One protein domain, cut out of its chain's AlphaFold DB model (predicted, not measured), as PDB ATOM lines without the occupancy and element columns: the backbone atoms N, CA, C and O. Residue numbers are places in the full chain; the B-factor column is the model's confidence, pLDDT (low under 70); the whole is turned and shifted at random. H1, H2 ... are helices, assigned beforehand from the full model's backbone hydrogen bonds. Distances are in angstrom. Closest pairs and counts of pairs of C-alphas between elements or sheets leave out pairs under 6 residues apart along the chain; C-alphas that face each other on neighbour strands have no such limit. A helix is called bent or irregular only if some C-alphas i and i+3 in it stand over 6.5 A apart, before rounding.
ATOM      1  N   LYS A   2     128.649 147.423 151.410       36.50
ATOM      2  CA  LYS A   2     129.756 148.212 151.974       36.50
ATOM      3  C   LYS A   2     129.207 149.618 152.216       36.50
ATOM      4  O   LYS A   2     128.750 150.234 151.259       36.50
ATOM      5  N   GLN A   3     129.225 150.105 153.454       43.34
ATOM      6  CA  GLN A   3     129.107 151.539 153.708       43.34
ATOM      7  C   GLN A   3     130.327 152.193 153.042       43.34
ATOM      8  O   GLN A   3     131.410 152.205 153.623       43.34
ATOM      9  N   SER A   4     130.202 152.657 151.790       49.06
ATOM     10  CA  SER A   4     131.132 153.676 151.307       49.06
ATOM     11  C   SER A   4     130.947 154.864 152.246       49.06
ATOM     12  O   SER A   4     129.819 155.168 152.637       49.06
ATOM     13  N   GLY A   5     132.051 155.432 152.725       55.47
ATOM     14  CA  GLY A   5     132.019 156.490 153.727       55.47
ATOM     15  C   GLY A   5     131.155 157.640 153.234       55.47
ATOM     16  O   GLY A   5     131.606 158.429 152.408       55.47
ATOM     17  N   LEU A   6     129.909 157.708 153.713       61.19
ATOM     18  CA  LEU A   6     129.009 158.808 153.416       61.19
ATOM     19  C   LEU A   6     129.700 160.071 153.913       61.19
ATOM     20  O   LEU A   6     129.944 160.249 155.108       61.19
ATOM     21  N   MET A   7     130.085 160.910 152.963       76.19
ATOM     22  CA  MET A   7     130.715 162.180 153.244       76.19
ATOM     23  C   MET A   7     129.779 163.003 154.140       76.19
ATOM     24  O   MET A   7     128.582 163.091 153.876       76.19
ATOM     25  N   SER A   8     130.298 163.574 155.232       84.81
ATOM     26  CA  SER A   8     129.464 164.305 156.197       84.81
ATOM     27  C   SER A   8     128.718 165.462 155.524       84.81
ATOM     28  O   SER A   8     129.319 166.170 154.706       84.81
ATOM     29  N   LEU A   9     127.478 165.727 155.944       86.25
ATOM     30  CA  LEU A   9     126.644 166.808 155.404       86.25
ATOM     31  C   LEU A   9     127.349 168.174 155.428       86.25
ATOM     32  O   LEU A   9     127.251 168.931 154.468       86.25
ATOM     33  N   ASP A  10     128.115 168.479 156.476       89.50
ATOM     34  CA  ASP A  10     128.831 169.757 156.594       89.50
ATOM     35  C   ASP A  10     130.016 169.884 155.632       89.50
ATOM     36  O   ASP A  10     130.372 170.984 155.208       89.50
ATOM     37  N   ARG A  11     130.648 168.765 155.262       88.50
ATOM     38  CA  ARG A  11     131.677 168.758 154.213       88.50
ATOM     39  C   ARG A  11     131.029 168.956 152.845       88.50
ATOM     40  O   ARG A  11     131.530 169.764 152.074       88.50
ATOM     41  N   LEU A  12     129.893 168.302 152.593       91.50
ATOM     42  CA  LEU A  12     129.122 168.487 151.364       91.50
ATOM     43  C   LEU A  12     128.653 169.946 151.227       91.50
ATOM     44  O   LEU A  12     128.902 170.582 150.214       91.50
ATOM     45  N   ARG A  13     128.090 170.540 152.288       91.62
ATOM     46  CA  ARG A  13     127.702 171.962 152.306       91.62
ATOM     47  C   ARG A  13     128.866 172.899 151.989       91.62
ATOM     48  O   ARG A  13     128.680 173.845 151.235       91.62
ATOM     49  N   ARG A  14     130.061 172.637 152.534       92.06
ATOM     50  CA  ARG A  14     131.267 173.438 152.255       92.06
ATOM     51  C   ARG A  14     131.785 173.278 150.827       92.06
ATOM     52  O   ARG A  14     132.342 174.233 150.301       92.06
ATOM     53  N   ALA A  15     131.602 172.111 150.213       91.88
ATOM     54  CA  ALA A  15     131.995 171.881 148.825       91.88
ATOM     55  C   ALA A  15     131.132 172.681 147.830       91.88
ATOM     56  O   ALA A  15     131.628 173.084 146.786       91.88
ATOM     57  N   PHE A  16     129.871 172.968 148.180       93.62
ATOM     58  CA  PHE A  16     128.895 173.646 147.316       93.62
ATOM     59  C   PHE A  16     128.606 175.113 147.716       93.62
ATOM     60  O   PHE A  16     127.494 175.603 147.524       93.62
ATOM     61  N   ILE A  17     129.587 175.839 148.269       93.19
ATOM     62  CA  ILE A  17     129.455 177.288 148.532       93.19
ATOM     63  C   ILE A  17     129.787 178.128 147.292       93.19
ATOM     64  O   ILE A  17     130.509 177.696 146.395       93.19
ATOM     65  N   THR A  18     129.304 179.370 147.257       90.56
ATOM     66  CA  THR A  18     129.622 180.321 146.184       90.56
ATOM     67  C   THR A  18     131.136 180.508 146.044       90.56
ATOM     68  O   THR A  18     131.812 180.871 147.003       90.56
ATOM     69  N   GLY A  19     131.662 180.269 144.840       89.56
ATOM     70  CA  GLY A  19     133.089 180.401 144.524       89.56
ATOM     71  C   GLY A  19     133.939 179.152 144.792       89.56
ATOM     72  O   GLY A  19     135.103 179.138 144.402       89.56
ATOM     73  N   ALA A  20     133.385 178.100 145.403       92.00
ATOM     74  CA  ALA A  20     134.042 176.798 145.470       92.00
ATOM     75  C   ALA A  20     133.878 176.025 144.148       92.00
ATOM     76  O   ALA A  20     132.895 176.208 143.428       92.00
ATOM     77  N   ILE A  21     134.840 175.149 143.845       94.31
ATOM     78  CA  ILE A  21     134.771 174.198 142.728       94.31
ATOM     79  C   ILE A  21     134.600 172.799 143.343       94.31
ATOM     80  O   ILE A  21     135.585 172.260 143.855       94.31
ATOM     81  N   PRO A  22     133.381 172.224 143.342       94.88
ATOM     82  CA  PRO A  22     133.157 170.866 143.825       94.88
ATOM     83  C   PRO A  22     133.938 169.845 142.988       94.88
ATOM     84  O   PRO A  22     134.053 169.977 141.767       94.88
ATOM     85  N   THR A  23     134.458 168.818 143.647       94.00
ATOM     86  CA  THR A  23     135.146 167.680 143.027       94.00
ATOM     87  C   THR A  23     134.156 166.623 142.532       94.00
ATOM     88  O   THR A  23     132.978 166.638 142.888       94.00
ATOM     89  N   GLU A  24     134.627 165.669 141.726       92.38
ATOM     90  CA  GLU A  24     133.822 164.520 141.277       92.38
ATOM     91  C   GLU A  24     133.234 163.726 142.457       92.38
ATOM     92  O   GLU A  24     132.044 163.402 142.453       92.38
ATOM     93  N   ASP A  25     134.028 163.512 143.509       89.56
ATOM     94  CA  ASP A  25     133.581 162.856 144.740       89.56
ATOM     95  C   ASP A  25     132.452 163.639 145.437       89.56
ATOM     96  O   ASP A  25     131.518 163.035 145.973       89.56
ATOM     97  N   ASP A  26     132.494 164.978 145.405       92.12
ATOM     98  CA  ASP A  26     131.450 165.831 145.991       92.12
ATOM     99  C   ASP A  26     130.119 165.683 145.230       92.12
ATOM    100  O   ASP A  26     129.054 165.588 145.848       92.12
ATOM    101  N   TYR A  27     130.163 165.605 143.895       93.50
ATOM    102  CA  TYR A  27     128.977 165.330 143.076       93.50
ATOM    103  C   TYR A  27     128.437 163.916 143.295       93.50
ATOM    104  O   TYR A  27     127.227 163.748 143.455       93.50
ATOM    105  N   ALA A  28     129.310 162.906 143.355       90.56
ATOM    106  CA  ALA A  28     128.908 161.531 143.638       90.56
ATOM    107  C   ALA A  28     128.203 161.422 145.002       90.56
ATOM    108  O   ALA A  28     127.163 160.768 145.119       90.56
ATOM    109  N   ALA A  29     128.713 162.124 146.020       89.31
ATOM    110  CA  ALA A  29     128.095 162.187 147.339       89.31
ATOM    111  C   ALA A  29     126.730 162.902 147.323       89.31
ATOM    112  O   ALA A  29     125.792 162.439 147.976       89.31
ATOM    113  N   LEU A  30     126.588 163.992 146.560       92.12
ATOM    114  CA  LEU A  30     125.313 164.704 146.414       92.12
ATOM    115  C   LEU A  30     124.249 163.841 145.721       92.12
ATOM    116  O   LEU A  30     123.112 163.787 146.186       92.12
ATOM    117  N   ILE A  31     124.618 163.142 144.645       90.69
ATOM    118  CA  ILE A  31     123.721 162.235 143.916       90.69
ATOM    119  C   ILE A  31     123.273 161.092 144.826       90.69
ATOM    120  O   ILE A  31     122.082 160.803 144.897       90.69
ATOM    121  N   ALA A  32     124.197 160.485 145.576       89.88
ATOM    122  CA  ALA A  32     123.863 159.429 146.527       89.88
ATOM    123  C   ALA A  32     122.909 159.920 147.632       89.88
ATOM    124  O   ALA A  32     121.978 159.208 148.004       89.88
ATOM    125  N   LEU A  33     123.101 161.146 148.137       89.31
ATOM    126  CA  LEU A  33     122.209 161.749 149.130       89.31
ATOM    127  C   LEU A  33     120.813 162.025 148.553       89.31
ATOM    128  O   LEU A  33     119.808 161.746 149.209       89.31
ATOM    129  N   ALA A  34     120.744 162.550 147.329       88.44
ATOM    130  CA  ALA A  34     119.484 162.782 146.632       88.44
ATOM    131  C   ALA A  34     118.744 161.464 146.346       88.44
ATOM    132  O   ALA A  34     117.533 161.382 146.558       88.44
ATOM    133  N   ASP A  35     119.468 160.418 145.938       87.81
ATOM    134  CA  ASP A  35     118.907 159.089 145.702       87.81
ATOM    135  C   ASP A  35     118.377 158.457 146.995       87.81
ATOM    136  O   ASP A  35     117.271 157.917 147.009       87.81
ATOM    137  N   LEU A  36     119.097 158.610 148.113       86.00
ATOM    138  CA  LEU A  36     118.624 158.182 149.431       86.00
ATOM    139  C   LEU A  36     117.321 158.898 149.818       86.00
ATOM    140  O   LEU A  36     116.391 158.256 150.301       86.00
ATOM    141  N   GLY A  37     117.226 160.208 149.568       83.12
ATOM    142  CA  GLY A  37     116.003 160.983 149.789       83.12
ATOM    143  C   GLY A  37     114.833 160.496 148.930       83.12
ATOM    144  O   GLY A  37     113.743 160.271 149.450       83.12
ATOM    145  N   ARG A  38     115.071 160.264 147.632       86.00
ATOM    146  CA  ARG A  38     114.098 159.708 146.675       86.00
ATOM    147  C   ARG A  38     113.584 158.336 147.113       86.00
ATOM    148  O   ARG A  38     112.377 158.101 147.116       86.00
ATOM    149  N   GLN A  39     114.490 157.443 147.513       83.12
ATOM    150  CA  GLN A  39     114.145 156.115 148.021       83.12
ATOM    151  C   GLN A  39     113.374 156.192 149.345       83.12
ATOM    152  O   GLN A  39     112.407 155.452 149.520       83.12
ATOM    153  N   ALA A  40     113.747 157.103 150.252       79.00
ATOM    154  CA  ALA A  40     113.075 157.287 151.541       79.00
ATOM    155  C   ALA A  40     111.600 157.692 151.392       79.00
ATOM    156  O   ALA A  40     110.778 157.327 152.230       79.00
ATOM    157  N   VAL A  41     111.247 158.393 150.311       77.75
ATOM    158  CA  VAL A  41     109.851 158.706 149.973       77.75
ATOM    159  C   VAL A  41     109.218 157.741 148.974       77.75
ATOM    160  O   VAL A  41     108.131 158.014 148.493       77.75
ATOM    161  N   GLY A  42     109.851 156.609 148.653       77.69
ATOM    162  CA  GLY A  42     109.253 155.560 147.819       77.69
ATOM    163  C   GLY A  42     109.064 155.919 146.338       77.69
ATOM    164  O   GLY A  42     108.231 155.311 145.660       77.69
ATOM    165  N   LEU A  43     109.824 156.886 145.822       81.19
ATOM    166  CA  LEU A  43     109.834 157.223 144.397       81.19
ATOM    167  C   LEU A  43     110.754 156.268 143.615       81.19
ATOM    168  O   LEU A  43     111.704 155.711 144.168       81.19
ATOM    169  N   ASP A  44     110.494 156.075 142.323       85.19
ATOM    170  CA  ASP A  44     111.379 155.392 141.372       85.19
ATOM    171  C   ASP A  44     112.438 156.349 140.788       85.19
ATOM    172  O   ASP A  44     112.490 157.520 141.160       85.19
ATOM    173  N   GLU A  45     113.337 155.860 139.927       87.69
ATOM    174  CA  GLU A  45     114.422 156.671 139.335       87.69
ATOM    175  C   GLU A  45     113.910 157.825 138.459       87.69
ATOM    176  O   GLU A  45     114.628 158.793 138.222       87.69
ATOM    177  N   LYS A  46     112.655 157.755 138.003       87.62
ATOM    178  CA  LYS A  46     111.991 158.797 137.215       87.62
ATOM    179  C   LYS A  46     111.197 159.760 138.099       87.62
ATOM    180  O   LYS A  46     110.339 160.479 137.589       87.62
ATOM    181  N   MET A  47     111.456 159.763 139.412       80.19
ATOM    182  CA  MET A  47     110.727 160.556 140.410       80.19
ATOM    183  C   MET A  47     109.213 160.296 140.395       80.19
ATOM    184  O   MET A  47     108.426 161.137 140.824       80.19
ATOM    185  N   SER A  48     108.796 159.136 139.892       81.25
ATOM    186  CA  SER A  48     107.402 158.718 139.861       81.25
ATOM    187  C   SER A  48     107.124 157.812 141.061       81.25
ATOM    188  O   SER A  48     108.006 157.050 141.471       81.25
ATOM    189  N   PRO A  49     105.926 157.859 141.665       74.38
ATOM    190  CA  PRO A  49     105.554 156.889 142.686       74.38
ATOM    191  C   PRO A  49     105.692 155.476 142.118       74.38
ATOM    192  O   PRO A  49     105.137 155.170 141.059       74.38
ATOM    193  N   LYS A  50     106.439 154.606 142.805       75.31
ATOM    194  CA  LYS A  50     106.541 153.202 142.399       75.31
ATOM    195  C   LYS A  50     105.135 152.603 142.505       75.31
ATOM    196  O   LYS A  50     104.535 152.644 143.572       75.31
ATOM    197  N   ALA A  51     104.573 152.123 141.397       56.25
ATOM    198  CA  ALA A  51     103.179 151.689 141.327       56.25
ATOM    199  C   ALA A  51     102.930 150.434 142.191       56.25
ATOM    200  O   ALA A  51     103.089 149.330 141.683       56.25
ATOM    201  N   LEU A  52     102.627 150.612 143.488       56.03
ATOM    202  CA  LEU A  52     102.034 149.682 144.478       56.03
ATOM    203  C   LEU A  52     102.128 150.317 145.886       56.03
ATOM    204  O   LEU A  52     103.098 151.020 146.158       56.03
ATOM    205  N   PRO A  53     101.160 150.029 146.777       52.59
ATOM    206  CA  PRO A  53     100.311 151.069 147.361       52.59
ATOM    207  C   PRO A  53     101.128 152.220 147.968       52.59
ATOM    208  O   PRO A  53     101.990 151.981 148.806       52.59
ATOM    209  N   ASP A  54     100.832 153.438 147.507       58.50
ATOM    210  CA  ASP A  54     101.148 154.747 148.083       58.50
ATOM    211  C   ASP A  54     102.242 154.808 149.154       58.50
ATOM    212  O   ASP A  54     102.105 154.301 150.265       58.50
ATOM    213  N   THR A  55     103.291 155.560 148.830       63.59
ATOM    214  CA  THR A  55     104.395 155.944 149.709       63.59
ATOM    215  C   THR A  55     103.881 156.226 151.129       63.59
ATOM    216  O   THR A  55     103.228 157.239 151.379       63.59
TER     217      THR A  55
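What this domain is: This is residues 2 to 55 of the 400 residues of the protein "Adenoviral fiber protein (Repeat/shaft region)" of Burkholderia ambifaria MEX-5 (UniProt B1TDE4). One straight helix, H2, makes most of the long axis, with the short helix H1 folded back beside its first part as an uneven helical hairpin and a winding stretch without named elements, residues 41 to 55, going on past its other end. The first printed residues, 2 to 5, trail off to one side. The printed part has 54 residues, with two named helices in the order H1, H2 and no named strand; the class is all helix, though the helices hold only 24 of the 54 residues. The whole is loose, with a radius of gyration of the C-alphas of 14.0 A, and elongated, spanning 43 by 28 by 17 A.

Where its parts are: H2, residues 24 to 40, is the longest helix, 24.3 A from C-alpha 24 at (133.822, 164.520, 141.277) to C-alpha 40 at (113.075, 157.287, 151.541). H1, residues 9 to 15, measures 9.9 A and begins with C-alpha 9 at (126.644, 166.808, 155.404). Neither helix is bent.

How they stand to each other: H2 touches H1 with residues 26 to 30 alone. The closest C-alphas of the two, those of Leu 12 and Asp 26, are 6.4 A apart. Their lines stand at a steep tilt of 39 degrees, and they run opposite ways as a helical hairpin. Their centres are 12.6 A apart. In H1 and H2 every O i to N i+4 pair is within hydrogen-bond range.

The domain as a whole: The two C-alphas farthest apart, those of Gly 19 and Pro 53, are 44.1 A apart. The printed part has no cut, and the link from H1 to H2, 8 residues, is short. The C-alphas of residues 41 to 55 lie 12 to 24 A from the mean of all C-alphas. The mean pLDDT of the printed part is 81.1, and residues 2 to 6 and 51 to 55 are under 70.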